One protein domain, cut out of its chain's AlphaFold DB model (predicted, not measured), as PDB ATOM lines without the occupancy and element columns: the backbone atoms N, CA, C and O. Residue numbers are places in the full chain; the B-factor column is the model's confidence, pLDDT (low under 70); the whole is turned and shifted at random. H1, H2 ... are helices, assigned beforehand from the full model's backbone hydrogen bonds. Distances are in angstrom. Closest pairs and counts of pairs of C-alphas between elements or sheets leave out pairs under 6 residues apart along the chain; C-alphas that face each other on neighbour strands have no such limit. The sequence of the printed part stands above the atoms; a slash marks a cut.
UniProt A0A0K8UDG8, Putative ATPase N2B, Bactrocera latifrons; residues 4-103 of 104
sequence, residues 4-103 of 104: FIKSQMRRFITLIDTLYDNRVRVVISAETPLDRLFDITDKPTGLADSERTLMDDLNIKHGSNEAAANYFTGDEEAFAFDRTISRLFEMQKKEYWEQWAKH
ATOM      1  N   PHE A   4      54.420  -1.346  19.269       58.28
ATOM      2  CA  PHE A   4      52.987  -1.163  19.041       58.28
ATOM      3  C   PHE A   4      52.113  -2.085  19.900       58.28
ATOM      4  O   PHE A   4      51.082  -1.634  20.399       58.28
ATOM      5  N   ILE A   5      52.533  -3.334  20.130       65.25
ATOM      6  CA  ILE A   5      51.774  -4.296  20.941       65.25
ATOM      7  C   ILE A   5      51.815  -3.885  22.417       65.25
ATOM      8  O   ILE A   5      50.765  -3.848  23.056       65.25
ATOM      9  N   LYS A   6      52.976  -3.446  22.933       67.75
ATOM     10  CA  LYS A   6      53.080  -2.885  24.298       67.75
ATOM     11  C   LYS A   6      52.149  -1.672  24.481       67.75
ATOM     12  O   LYS A   6      51.461  -1.546  25.491       67.75
ATOM     13  N   SER A   7      52.076  -0.785  23.482       73.44
ATOM     14  CA  SER A   7      51.172   0.379  23.505       73.44
ATOM     15  C   SER A   7      49.683   0.001  23.465       73.44
ATOM     16  O   SER A   7      48.873   0.587  24.186       73.44
ATOM     17  N   GLN A   8      49.288  -0.957  22.623       79.75
ATOM     18  CA  GLN A   8      47.900  -1.434  22.542       79.75
ATOM     19  C   GLN A   8      47.460  -2.106  23.843       79.75
ATOM     20  O   GLN A   8      46.380  -1.824  24.355       79.75
ATOM     21  N   MET A   9      48.333  -2.930  24.408       82.25
ATOM     22  CA  MET A   9      48.113  -3.647  25.653       82.25
ATOM     23  C   MET A   9      47.927  -2.699  26.846       82.25
ATOM     24  O   MET A   9      46.957  -2.841  27.586       82.25
ATOM     25  N   ARG A  10      48.771  -1.665  26.981       81.62
ATOM     26  CA  ARG A  10      48.573  -0.618  27.999       81.62
ATOM     27  C   ARG A  10      47.219   0.072  27.865       81.62
ATOM     28  O   ARG A  10      46.507   0.219  28.852       81.62
ATOM     29  N   ARG A  11      46.833   0.452  26.641       87.25
ATOM     30  CA  ARG A  11      45.519   1.066  26.389       87.25
ATOM     31  C   ARG A  11      44.370   0.131  26.756       87.25
ATOM     32  O   ARG A  11      43.376   0.594  27.307       87.25
ATOM     33  N   PHE A  12      44.515  -1.164  26.488       90.81
ATOM     34  CA  PHE A  12      43.529  -2.165  26.875       90.81
ATOM     35  C   PHE A  12      43.405  -2.289  28.400       90.81
ATOM     36  O   PHE A  12      42.292  -2.214  28.912       90.81
ATOM     37  N   ILE A  13      44.522  -2.374  29.133       90.94
ATOM     38  CA  ILE A  13      44.518  -2.380  30.606       90.94
ATOM     39  C   ILE A  13      43.811  -1.138  31.149       90.94
ATOM     40  O   ILE A  13      42.876  -1.260  31.935       90.94
ATOM     41  N   THR A  14      44.211   0.058  30.705       91.81
ATOM     42  CA  THR A  14      43.614   1.317  31.177       91.81
ATOM     43  C   THR A  14      42.112   1.379  30.900       91.81
ATOM     44  O   THR A  14      41.351   1.863  31.739       91.81
ATOM     45  N   LEU A  15      41.669   0.873  29.746       94.69
ATOM     46  CA  LEU A  15      40.250   0.790  29.414       94.69
ATOM     47  C   LEU A  15      39.499  -0.116  30.397       94.69
ATOM     48  O   LEU A  15      38.488   0.310  30.951       94.69
ATOM     49  N   ILE A  16      39.990  -1.335  30.638       95.25
ATOM     50  CA  ILE A  16      39.350  -2.271  31.573       95.25
ATOM     51  C   ILE A  16      39.333  -1.706  32.991       95.25
ATOM     52  O   ILE A  16      38.298  -1.777  33.650       95.25
ATOM     53  N   ASP A  17      40.428  -1.094  33.437       93.62
ATOM     54  CA  ASP A  17      40.522  -0.453  34.749       93.62
ATOM     55  C   ASP A  17      39.456   0.641  34.893       93.62
ATOM     56  O   ASP A  17      38.666   0.621  35.835       93.62
ATOM     57  N   THR A  18      39.342   1.523  33.897       95.00
ATOM     58  CA  THR A  18      38.350   2.607  33.901       95.00
ATOM     59  C   THR A  18      36.920   2.066  33.938       95.00
ATOM     60  O   THR A  18      36.084   2.564  34.692       95.00
ATOM     61  N   LEU A  19      36.614   1.046  33.134       94.12
ATOM     62  CA  LEU A  19      35.280   0.442  33.098       94.12
ATOM     63  C   LEU A  19      34.954  -0.268  34.414       94.12
ATOM     64  O   LEU A  19      33.839  -0.134  34.918       94.12
ATOM     65  N   TYR A  20      35.927  -0.977  34.984       94.12
ATOM     66  CA  TYR A  20      35.778  -1.670  36.253       94.12
ATOM     67  C   TYR A  20      35.504  -0.691  37.403       94.12
ATOM     68  O   TYR A  20      34.551  -0.903  38.158       94.12
ATOM     69  N   ASP A  21      36.284   0.391  37.497       92.38
ATOM     70  CA  ASP A  21      36.178   1.403  38.556       92.38
ATOM     71  C   ASP A  21      34.843   2.161  38.484       92.38
ATOM     72  O   ASP A  21      34.224   2.447  39.508       92.38
ATOM     73  N   ASN A  22      34.338   2.398  37.269       91.50
ATOM     74  CA  ASN A  22      33.016   2.989  37.033       91.50
ATOM     75  C   ASN A  22      31.870   1.959  37.068       91.50
ATOM     76  O   ASN A  22      30.733   2.282  36.720       91.50
ATOM     77  N   ARG A  23      32.153   0.714  37.475       90.62
ATOM     78  CA  ARG A  23      31.186  -0.389  37.581       90.62
ATOM     79  C   ARG A  23      30.423  -0.676  36.284       90.62
ATOM     80  O   ARG A  23      29.297  -1.162  36.329       90.62
ATOM     81  N   VAL A  24      31.006  -0.389  35.123       90.56
ATOM     82  CA  VAL A  24      30.341  -0.519  33.821       90.56
ATOM     83  C   VAL A  24      30.171  -1.991  33.447       90.56
ATOM     84  O   VAL A  24      31.107  -2.786  33.525       90.56
ATOM     85  N   ARG A  25      28.975  -2.360  32.976       89.19
ATOM     86  CA  ARG A  25      28.741  -3.682  32.383       89.19
ATOM     87  C   ARG A  25      29.328  -3.748  30.981       89.19
ATOM     88  O   ARG A  25      29.028  -2.906  30.138       89.19
ATOM     89  N   VAL A  26      30.102  -4.795  30.730       89.75
ATOM     90  CA  VAL A  26      30.745  -5.052  29.442       89.75
ATOM     91  C   VAL A  26      30.307  -6.405  28.898       89.75
ATOM     92  O   VAL A  26      30.061  -7.342  29.654       89.75
ATOM     93  N   VAL A  27      30.224  -6.504  27.574       91.12
ATOM     94  CA  VAL A  27      30.077  -7.769  26.850       91.12
ATOM     95  C   VAL A  27      31.214  -7.805  25.841       91.12
ATOM     96  O   VAL A  27      31.301  -6.932  24.980       91.12
ATOM     97  N   ILE A  28      32.120  -8.768  25.997       90.25
ATOM     98  CA  ILE A  28      33.360  -8.873  25.223       90.25
ATOM     99  C   ILE A  28      33.455 -10.301  24.686       90.25
ATOM    100  O   ILE A  28      33.124 -11.251  25.390       90.25
ATOM    101  N   SER A  29      33.916 -10.443  23.446       91.75
ATOM    102  CA  SER A  29      34.272 -11.727  22.840       91.75
ATOM    103  C   SER A  29      35.759 -11.720  22.512       91.75
ATOM    104  O   SER A  29      36.290 -10.692  22.093       91.75
ATOM    105  N   ALA A  30      36.417 -12.862  22.674       89.81
ATOM    106  CA  ALA A  30      37.823 -13.055  22.341       89.81
ATOM    107  C   ALA A  30      38.008 -14.402  21.631       89.81
ATOM    108  O   ALA A  30      37.215 -15.322  21.823       89.81
ATOM    109  N   GLU A  31      39.046 -14.501  20.798       91.62
ATOM    110  CA  GLU A  31      39.421 -15.749  20.118       91.62
ATOM    111  C   GLU A  31      39.971 -16.792  21.104       91.62
ATOM    112  O   GLU A  31      39.792 -17.993  20.911       91.62
ATOM    113  N   THR A  32      40.598 -16.335  22.192       89.00
ATOM    114  CA  THR A  32      41.180 -17.180  23.235       89.00
ATOM    115  C   THR A  32      40.505 -16.964  24.597       89.00
ATOM    116  O   THR A  32      39.938 -15.898  24.856       89.00
ATOM    117  N   PRO A  33      40.558 -17.967  25.496       88.69
ATOM    118  CA  PRO A  33      40.173 -17.806  26.898       88.69
ATOM    119  C   PRO A  33      40.977 -16.714  27.622       88.69
ATOM    120  O   PRO A  33      42.120 -16.430  27.265       88.69
ATOM    121  N   LEU A  34      40.397 -16.130  28.676       87.62
ATOM    122  CA  LEU A  34      40.980 -15.012  29.437       87.62
ATOM    123  C   LEU A  34      42.361 -15.309  30.024       87.62
ATOM    124  O   LEU A  34      43.248 -14.467  29.951       87.62
ATOM    125  N   ASP A  35      42.562 -16.512  30.551       84.19
ATOM    126  CA  ASP A  35      43.839 -16.998  31.083       84.19
ATOM    127  C   ASP A  35      44.961 -17.038  30.032       84.19
ATOM    128  O   ASP A  35      46.133 -17.071  30.390       84.19
ATOM    129  N   ARG A  36      44.611 -16.988  28.740       83.75
ATOM    130  CA  ARG A  36      45.544 -16.966  27.603       83.75
ATOM    131  C   ARG A  36      45.447 -15.691  26.770       83.75
ATOM    132  O   ARG A  36      45.978 -15.636  25.664       83.75
ATOM    133  N   LEU A  37      44.747 -14.669  27.265       81.19
ATOM    134  CA  LEU A  37      44.599 -13.400  26.550       81.19
ATOM    135  C   LEU A  37      45.933 -12.642  26.468       81.19
ATOM    136  O   LEU A  37      46.176 -11.904  25.515       81.19
ATOM    137  N   PHE A  38      46.803 -12.863  27.454       74.94
ATOM    138  CA  PHE A  38      48.144 -12.299  27.529       74.94
ATOM    139  C   PHE A  38      49.164 -13.437  27.568       74.94
ATOM    140  O   PHE A  38      49.652 -13.807  28.632       74.94
ATOM    141  N   ASP A  39      49.469 -14.033  26.416       66.00
ATOM    142  CA  ASP A  39      50.537 -15.031  26.346       66.00
ATOM    143  C   ASP A  39      51.894 -14.306  26.392       66.00
ATOM    144  O   ASP A  39      52.429 -13.844  25.383       66.00
ATOM    145  N   ILE A  40      52.432 -14.127  27.603       60.56
ATOM    146  CA  ILE A  40      53.755 -13.525  27.854       60.56
ATOM    147  C   ILE A  40      54.854 -14.575  27.584       60.56
ATOM    148  O   ILE A  40      55.806 -14.735  28.349       60.56
ATOM    149  N   THR A  41      54.732 -15.352  26.507       48.66
ATOM    150  CA  THR A  41      55.787 -16.277  26.056       48.66
ATOM    151  C   THR A  41      56.977 -15.534  25.466       48.66
ATOM    152  O   THR A  41      58.070 -16.083  25.376       48.66
ATOM    153  N   ASP A  42      56.796 -14.261  25.133       47.72
ATOM    154  CA  ASP A  42      57.844 -13.370  24.659       47.72
ATOM    155  C   ASP A  42      58.474 -12.634  25.856       47.72
ATOM    156  O   ASP A  42      58.500 -11.405  25.886       47.72
ATOM    157  N   LYS A  43      58.937 -13.374  26.882       44.88
ATOM    158  CA  LYS A  43      59.792 -12.811  27.943       44.88
ATOM    159  C   LYS A  43      60.993 -12.166  27.245       44.88
ATOM    160  O   LYS A  43      61.847 -12.910  26.757       44.88
ATOM    161  N   PRO A  44      61.122 -10.828  27.187       44.91
ATOM    162  CA  PRO A  44      62.359 -10.232  26.737       44.91
ATOM    163  C   PRO A  44      63.328 -10.475  27.887       44.91
ATOM    164  O   PRO A  44      63.281  -9.816  28.926       44.91
ATOM    165  N   THR A  45      64.155 -11.503  27.756       43.22
ATOM    166  CA  THR A  45      65.342 -11.655  28.585       43.22
ATOM    167  C   THR A  45      66.245 -10.461  28.281       43.22
ATOM    168  O   THR A  45      67.040 -10.503  27.348       43.22
ATOM    169  N   GLY A  46      66.072  -9.375  29.035       48.75
ATOM    170  CA  GLY A  46      66.817  -8.128  28.881       48.75
ATOM    171  C   GLY A  46      66.083  -7.060  28.067       48.75
ATOM    172  O   GLY A  46      65.302  -7.373  27.168       48.75
ATOM    173  N   LEU A  47      66.347  -5.789  28.406       49.59
ATOM    174  CA  LEU A  47      65.944  -4.626  27.606       49.59
ATOM    175  C   LEU A  47      66.258  -4.922  26.139       49.59
ATOM    176  O   LEU A  47      67.411  -5.227  25.826       49.59
ATOM    177  N   ALA A  48      65.246  -4.851  25.272       52.19
ATOM    178  CA  ALA A  48      65.440  -5.058  23.844       52.19
ATOM    179  C   ALA A  48      66.513  -4.079  23.341       52.19
ATOM    180  O   ALA A  48      66.543  -2.930  23.782       52.19
ATOM    181  N   ASP A  49      67.388  -4.499  22.426       52.41
ATOM    182  CA  ASP A  49      68.473  -3.643  21.914       52.41
ATOM    183  C   ASP A  49      67.959  -2.292  21.387       52.41
ATOM    184  O   ASP A  49      68.607  -1.263  21.545       52.41
ATOM    185  N   SER A  50      66.731  -2.272  20.868       54.28
ATOM    186  CA  SER A  50      66.022  -1.065  20.449       54.28
ATOM    187  C   SER A  50      65.650  -0.113  21.597       54.28
ATOM    188  O   SER A  50      65.655   1.095  21.394       54.28
ATOM    189  N   GLU A  51      65.367  -0.610  22.805       54.41
ATOM    190  CA  GLU A  51      65.189   0.216  24.014       54.41
ATOM    191  C   GLU A  51      66.529   0.793  24.500       54.41
ATOM    192  O   GLU A  51      66.560   1.930  24.967       54.41
ATOM    193  N   ARG A  52      67.643   0.064  24.331       61.47
ATOM    194  CA  ARG A  52      68.990   0.562  24.674       61.47
ATOM    195  C   ARG A  52      69.438   1.699  23.754       61.47
ATOM    196  O   ARG A  52      69.899   2.718  24.253       61.47
ATOM    197  N   THR A  53      69.239   1.569  22.439       59.78
ATOM    198  CA  THR A  53      69.588   2.626  21.468       59.78
ATOM    199  C   THR A  53      68.820   3.924  21.729       59.78
ATOM    200  O   THR A  53      69.388   5.007  21.653       59.78
ATOM    201  N   LEU A  54      67.544   3.826  22.112       60.00
ATOM    202  CA  LEU A  54      66.726   5.001  22.425       60.00
ATOM    203  C   LEU A  54      67.174   5.715  23.711       60.00
ATOM    204  O   LEU A  54      67.066   6.938  23.787       60.00
ATOM    205  N   MET A  55      67.681   4.986  24.714       60.88
ATOM    206  CA  MET A  55      68.227   5.602  25.934       60.88
ATOM    207  C   MET A  55      69.521   6.382  25.663       60.88
ATOM    208  O   MET A  55      69.709   7.449  26.255       60.88
ATOM    209  N   ASP A  56      70.359   5.885  24.748       60.81
ATOM    210  CA  ASP A  56      71.577   6.570  24.301       60.81
ATOM    211  C   ASP A  56      71.249   7.836  23.487       60.81
ATOM    212  O   ASP A  56      71.803   8.903  23.762       60.81
ATOM    213  N   ASP A  57      70.285   7.765  22.560       58.59
ATOM    214  CA  ASP A  57      69.886   8.904  21.715       58.59
ATOM    215  C   ASP A  57      69.205  10.038  22.505       58.59
ATOM    216  O   ASP A  57      69.321  11.216  22.156       58.59
ATOM    217  N   LEU A  58      68.503   9.708  23.596       61.59
ATOM    218  CA  LEU A  58      67.820  10.681  24.458       61.59
ATOM    219  C   LEU A  58      68.737  11.319  25.519       61.59
ATOM    220  O   LEU A  58      68.276  12.175  26.275       61.59
ATOM    221  N   ASN A  59      70.023  10.944  25.578       51.59
ATOM    222  CA  ASN A  59      71.014  11.460  26.534       51.59
ATOM    223  C   ASN A  59      70.501  11.462  27.991       51.59
ATOM    224  O   ASN A  59      70.705  12.426  28.742       51.59
ATOM    225  N   ILE A  60      69.809  10.389  28.401       56.94
ATOM    226  CA  ILE A  60      69.360  10.216  29.787       56.94
ATOM    227  C   ILE A  60      70.604   9.956  30.641       56.94
ATOM    228  O   ILE A  60      71.105   8.837  30.744       56.94
ATOM    229  N   LYS A  61      71.145  11.021  31.239       52.94
ATOM    230  CA  LYS A  61      72.297  10.924  32.135       52.94
ATOM    231  C   LYS A  61      71.936  10.035  33.319       52.94
ATOM    232  O   LYS A  61      70.915  10.241  33.972       52.94
ATOM    233  N   HIS A  62      72.815   9.078  33.589       50.44
ATOM    234  CA  HIS A  62      72.716   7.986  34.559       50.44
ATOM    235  C   HIS A  62      72.678   8.438  36.042       50.44
ATOM    236  O   HIS A  62      73.378   7.889  36.886       50.44
ATOM    237  N   GLY A  63      71.909   9.481  36.373       46.06
ATOM    238  CA  GLY A  63      71.921  10.113  37.695       46.06
ATOM    239  C   GLY A  63      70.791  11.104  37.995       46.06
ATOM    240  O   GLY A  63      70.869  11.781  39.014       46.06
ATOM    241  N   SER A  64      69.746  11.219  37.164       45.84
ATOM    242  CA  SER A  64      68.503  11.895  37.576       45.84
ATOM    243  C   SER A  64      67.481  10.859  38.045       45.84
ATOM    244  O   SER A  64      66.864  10.166  37.237       45.84
ATOM    245  N   ASN A  65      67.374  10.758  39.364       46.62
ATOM    246  CA  ASN A  65      66.545   9.859  40.156       46.62
ATOM    247  C   ASN A  65      65.171   9.485  39.557       46.62
ATOM    248  O   ASN A  65      64.307  10.327  39.313       46.62
ATOM    249  N   GLU A  66      64.973   8.168  39.445       49.16
ATOM    250  CA  GLU A  66      63.785   7.424  39.908       49.16
ATOM    251  C   GLU A  66      62.465   7.546  39.125       49.16
ATOM    252  O   GLU A  66      61.659   6.621  39.199       49.16
ATOM    253  N   ALA A  67      62.232   8.594  38.327       48.00
ATOM    254  CA  ALA A  67      60.916   8.810  37.704       48.00
ATOM    255  C   ALA A  67      60.693   8.071  36.366       48.00
ATOM    256  O   ALA A  67      59.564   7.700  36.057       48.00
ATOM    257  N   ALA A  68      61.742   7.842  35.566       47.25
ATOM    258  CA  ALA A  68      61.613   7.210  34.242       47.25
ATOM    259  C   ALA A  68      62.049   5.735  34.222       47.25
ATOM    260  O   ALA A  68      61.514   4.943  33.454       47.25
ATOM    261  N   ALA A  69      62.998   5.360  35.085       44.69
ATOM    262  CA  ALA A  69      63.562   4.010  35.123       44.69
ATOM    263  C   ALA A  69      62.700   3.010  35.918       44.69
ATOM    264  O   ALA A  69      62.767   1.814  35.655       44.69
ATOM    265  N   ASN A  70      61.850   3.494  36.834       43.44
ATOM    266  CA  ASN A  70      60.871   2.661  37.540       43.44
ATOM    267  C   ASN A  70      59.566   2.465  36.753       43.44
ATOM    268  O   ASN A  70      58.834   1.536  37.041       43.44
ATOM    269  N   TYR A  71      59.300   3.269  35.718       46.59
ATOM    270  CA  TYR A  71      58.063   3.186  34.923       46.59
ATOM    271  C   TYR A  71      58.040   2.003  33.930       46.59
ATOM    272  O   TYR A  71      57.145   1.895  33.091       46.59
ATOM    273  N   PHE A  72      59.076   1.159  33.947       49.56
ATOM    274  CA  PHE A  72      59.278   0.109  32.952       49.56
ATOM    275  C   PHE A  72      60.016  -1.108  33.515       49.56
ATOM    276  O   PHE A  72      60.957  -1.626  32.912       49.56
ATOM    277  N   THR A  73      59.619  -1.570  34.697       54.72
ATOM    278  CA  THR A  73      60.026  -2.906  35.140       54.72
ATOM    279  C   THR A  73      59.009  -3.920  34.613       54.72
ATOM    280  O   THR A  73      57.800  -3.712  34.703       54.72
ATOM    281  N   GLY A  74      59.482  -5.019  34.015       59.22
ATOM    282  CA  GLY A  74      58.602  -6.080  33.499       59.22
ATOM    283  C   GLY A  74      57.692  -6.695  34.573       59.22
ATOM    284  O   GLY A  74      56.647  -7.253  34.246       59.22
ATOM    285  N   ASP A  75      58.055  -6.530  35.847       61.56
ATOM    286  CA  ASP A  75      57.281  -6.977  37.006       61.56
ATOM    287  C   ASP A  75      56.007  -6.138  37.218       61.56
ATOM    288  O   ASP A  75      54.958  -6.690  37.556       61.56
ATOM    289  N   GLU A  76      56.048  -4.824  36.959       70.38
ATOM    290  CA  GLU A  76      54.855  -3.966  37.012       70.38
ATOM    291  C   GLU A  76      53.866  -4.299  35.892       70.38
ATOM    292  O   GLU A  76      52.654  -4.333  36.120       70.38
ATOM    293  N   GLU A  77      54.369  -4.585  34.686       73.69
ATOM    294  CA  GLU A  77      53.529  -5.015  33.566       73.69
ATOM    295  C   GLU A  77      52.869  -6.369  33.871       73.69
ATOM    296  O   GLU A  77      51.655  -6.498  33.710       73.69
ATOM    297  N   ALA A  78      53.625  -7.337  34.403       75.94
ATOM    298  CA  ALA A  78      53.094  -8.637  34.816       75.94
ATOM    299  C   ALA A  78      51.966  -8.501  35.851       75.94
ATOM    300  O   ALA A  78      50.869  -9.027  35.659       75.94
ATOM    301  N   PHE A  79      52.197  -7.713  36.905       82.81
ATOM    302  CA  PHE A  79      51.175  -7.445  37.912       82.81
ATOM    303  C   PHE A  79      49.944  -6.736  37.325       82.81
ATOM    304  O   PHE A  79      48.803  -7.040  37.689       82.81
ATOM    305  N   ALA A  80      50.148  -5.792  36.400       85.75
ATOM    306  CA  ALA A  80      49.050  -5.121  35.721       85.75
ATOM    307  C   ALA A  80      48.189  -6.114  34.925       85.75
ATOM    308  O   ALA A  80      46.963  -6.012  35.007       85.75
ATOM    309  N   PHE A  81      48.790  -7.093  34.237       85.19
ATOM    310  CA  PHE A  81      48.054  -8.134  33.507       85.19
ATOM    311  C   PHE A  81      47.243  -9.031  34.433       85.19
ATOM    312  O   PHE A  81      46.036  -9.175  34.224       85.19
ATOM    313  N   ASP A  82      47.862  -9.578  35.479       87.38
ATOM    314  CA  ASP A  82      47.187 -10.476  36.424       87.38
ATOM    315  C   ASP A  82      45.979  -9.793  37.079       87.38
ATOM    316  O   ASP A  82      44.891 -10.370  37.219       87.38
ATOM    317  N   ARG A  83      46.137  -8.510  37.419       90.12
ATOM    318  CA  ARG A  83      45.062  -7.668  37.950       90.12
ATOM    319  C   ARG A  83      43.956  -7.436  36.918       90.12
ATOM    320  O   ARG A  83      42.780  -7.542  37.266       90.12
ATOM    321  N   THR A  84      44.295  -7.150  35.661       92.94
ATOM    322  CA  THR A  84      43.308  -6.989  34.580       92.94
ATOM    323  C   THR A  84      42.527  -8.280  34.332       92.94
ATOM    324  O   THR A  84      41.301  -8.229  34.228       92.94
ATOM    325  N   ILE A  85      43.186  -9.442  34.313       92.06
ATOM    326  CA  ILE A  85      42.515 -10.744  34.182       92.06
ATOM    327  C   ILE A  85      41.574 -11.003  35.357       92.06
ATOM    328  O   ILE A  85      40.414 -11.365  35.153       92.06
ATOM    329  N   SER A  86      42.031 -10.742  36.579       93.56
ATOM    330  CA  SER A  86      41.205 -10.891  37.781       93.56
ATOM    331  C   SER A  86      39.944 -10.024  37.718       93.56
ATOM    332  O   SER A  86      38.845 -10.509  37.998       93.56
ATOM    333  N   ARG A  87      40.072  -8.766  37.268       94.44
ATOM    334  CA  ARG A  87      38.930  -7.866  37.046       94.44
ATOM    335  C   ARG A  87      37.968  -8.406  35.999       94.44
ATOM    336  O   ARG A  87      36.767  -8.421  36.241       94.44
ATOM    337  N   LEU A  88      38.467  -8.883  34.860       94.44
ATOM    338  CA  LEU A  88      37.626  -9.448  33.802       94.44
ATOM    339  C   LEU A  88      36.857 -10.691  34.268       94.44
ATOM    340  O   LEU A  88      35.692 -10.858  33.903       94.44
ATOM    341  N   PHE A  89      37.467 -11.544  35.096       94.31
ATOM    342  CA  PHE A  89      36.760 -12.660  35.728       94.31
ATOM    343  C   PHE A  89      35.697 -12.182  36.715       94.31
ATOM    344  O   PHE A  89      34.598 -12.729  36.746       94.31
ATOM    345  N   GLU A  90      35.987 -11.158  37.513       94.56
ATOM    346  CA  GLU A  90      35.004 -10.586  38.430       94.56
ATOM    347  C   GLU A  90      33.823  -9.942  37.690       94.56
ATOM    348  O   GLU A  90      32.678 -10.155  38.078       94.56
ATOM    349  N   MET A  91      34.074  -9.235  36.586       94.25
ATOM    350  CA  MET A  91      33.040  -8.589  35.766       94.25
ATOM    351  C   MET A  91      32.055  -9.580  35.122       94.25
ATOM    352  O   MET A  91      30.974  -9.174  34.694       94.25
ATOM    353  N   GLN A  92      32.387 -10.872  35.067       92.56
ATOM    354  CA  GLN A  92      31.482 -11.940  34.619       92.56
ATOM    355  C   GLN A  92      30.595 -12.493  35.734       92.56
ATOM    356  O   GLN A  92      29.629 -13.206  35.462       92.56
ATOM    357  N   LYS A  93      30.920 -12.202  36.994       92.94
ATOM    358  CA  LYS A  93      30.191 -12.743  38.134       92.94
ATOM    359  C   LYS A  93      28.841 -12.059  38.295       92.94
ATOM    360  O   LYS A  93      28.686 -10.854  38.064       92.94
ATOM    361  N   LYS A  94      27.859 -12.830  38.762       90.62
ATOM    362  CA  LYS A  94      26.499 -12.338  39.000       90.62
ATOM    363  C   LYS A  94      26.494 -11.201  40.024       90.62
ATOM    364  O   LYS A  94      25.786 -10.217  39.843       90.62
ATOM    365  N   GLU A  95      27.330 -11.300  41.050       90.56
ATOM    366  CA  GLU A  95      27.464 -10.306  42.115       90.56
ATOM    367  C   GLU A  95      27.905  -8.945  41.565       90.56
ATOM    368  O   GLU A  95      27.375  -7.910  41.970       90.56
ATOM    369  N   TYR A  96      28.833  -8.931  40.601       90.69
ATOM    370  CA  TYR A  96      29.264  -7.701  39.936       90.69
ATOM    371  C   TYR A  96      28.104  -7.066  39.156       90.69
ATOM    372  O   TYR A  96      27.869  -5.856  39.213       90.69
ATOM    373  N   TRP A  97      27.311  -7.891  38.471       88.31
ATOM    374  CA  TRP A  97      26.149  -7.424  37.719       88.31
ATOM    375  C   TRP A  97      25.064  -6.866  38.642       88.31
ATOM    376  O   TRP A  97      24.464  -5.835  38.329       88.31
ATOM    377  N   GLU A  98      24.814  -7.500  39.781       86.81
ATOM    378  CA  GLU A  98      23.844  -7.031  40.774       86.81
ATOM    379  C   GLU A  98      24.244  -5.678  41.385       86.81
ATOM    380  O   GLU A  98      23.378  -4.836  41.621       86.81
ATOM    381  N   GLN A  99      25.543  -5.413  41.569       80.75
ATOM    382  CA  GLN A  99      26.034  -4.102  42.014       80.75
ATOM    383  C   GLN A  99      25.740  -2.990  40.999       80.75
ATOM    384  O   GLN A  99      25.313  -1.903  41.393       80.75
ATOM    385  N   TRP A 100      25.895  -3.257  39.699       73.69
ATOM    386  CA  TRP A 100      25.539  -2.286  38.657       73.69
ATOM    387  C   TRP A 100      24.048  -1.938  38.660       73.69
ATOM    388  O   TRP A 100      23.689  -0.781  38.473       73.69
ATOM    389  N   ALA A 101      23.165  -2.912  38.915       67.38
ATOM    390  CA  ALA A 101      21.719  -2.671  38.921       67.38
ATOM    391  C   ALA A 101      21.283  -1.655  39.992       67.38
ATOM    392  O   ALA A 101      20.220  -1.063  39.858       67.38
ATOM    393  N   LYS A 102      22.105  -1.445  41.028       63.19
ATOM    394  CA  LYS A 102      21.875  -0.454  42.089       63.19
ATOM    395  C   LYS A 102      22.353   0.960  41.731       63.19
ATOM    396  O   LYS A 102      22.012   1.893  42.445       63.19
ATOM    397  N   HIS A 103      23.156   1.109  40.676       59.75
ATOM    398  CA  HIS A 103      23.714   2.390  40.219       59.75
ATOM    399  C   HIS A 103      22.957   2.980  39.014       59.75
ATOM    400  O   HIS A 103      23.377   3.997  38.466       59.75
TER     401      HIS A 103
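Overview. This is residues 4 to 103 of the 104 residues of the protein "Putative ATPase N2B" of Bactrocera latifrons (UniProt A0A0K8UDG8). Two long helices, H1 and H3, cross near their middles; at the far ends of the domain are H2, which sticks out on long loops, and small H4, which turns off the end of H3. The printed part has 100 residues, 53 of them in four named helices, H1 to H4 in chain order, with no named strand; by its named elements the class is all helix. The whole is loose, radius of gyration of the C-alphas 17.6 A, and elongated, 53 by 29 by 19 A.

Arrangement. H3, residues 74 to 91, and H1, residues 4 to 21, touch, H1 with residues 13 to 20 alone. Their closest C-alphas, of Ile 13 and Thr 84, are 6.2 A apart. They run the same way at a steep tilt of 44 degrees. H4, residues 94 to 101, is close to H3 but not clearly touching; their closest C-alphas, of Glu 90 and Tyr 96, are 6.6 A apart. Their lines are about perpendicular, 78 degrees. H2, residues 49 to 57, is apart from H1, H3 and H4. In H1, H2, H3 and H4 every O i to N i+4 pair is within hydrogen-bond range.

Along the chain. H3 is 25.8 A long and H1 25.9 A. C-alpha 4 is at (52.987, -1.163, 19.041), C-alpha 101 at (21.719, -2.671, 38.921).

Size, cuts and confidence. The printed part has no cut. The links H1 to H2 and H2 to H3 are long. Residues 4 to 6, 39 to 75 and 101 to 103 have pLDDT under 70.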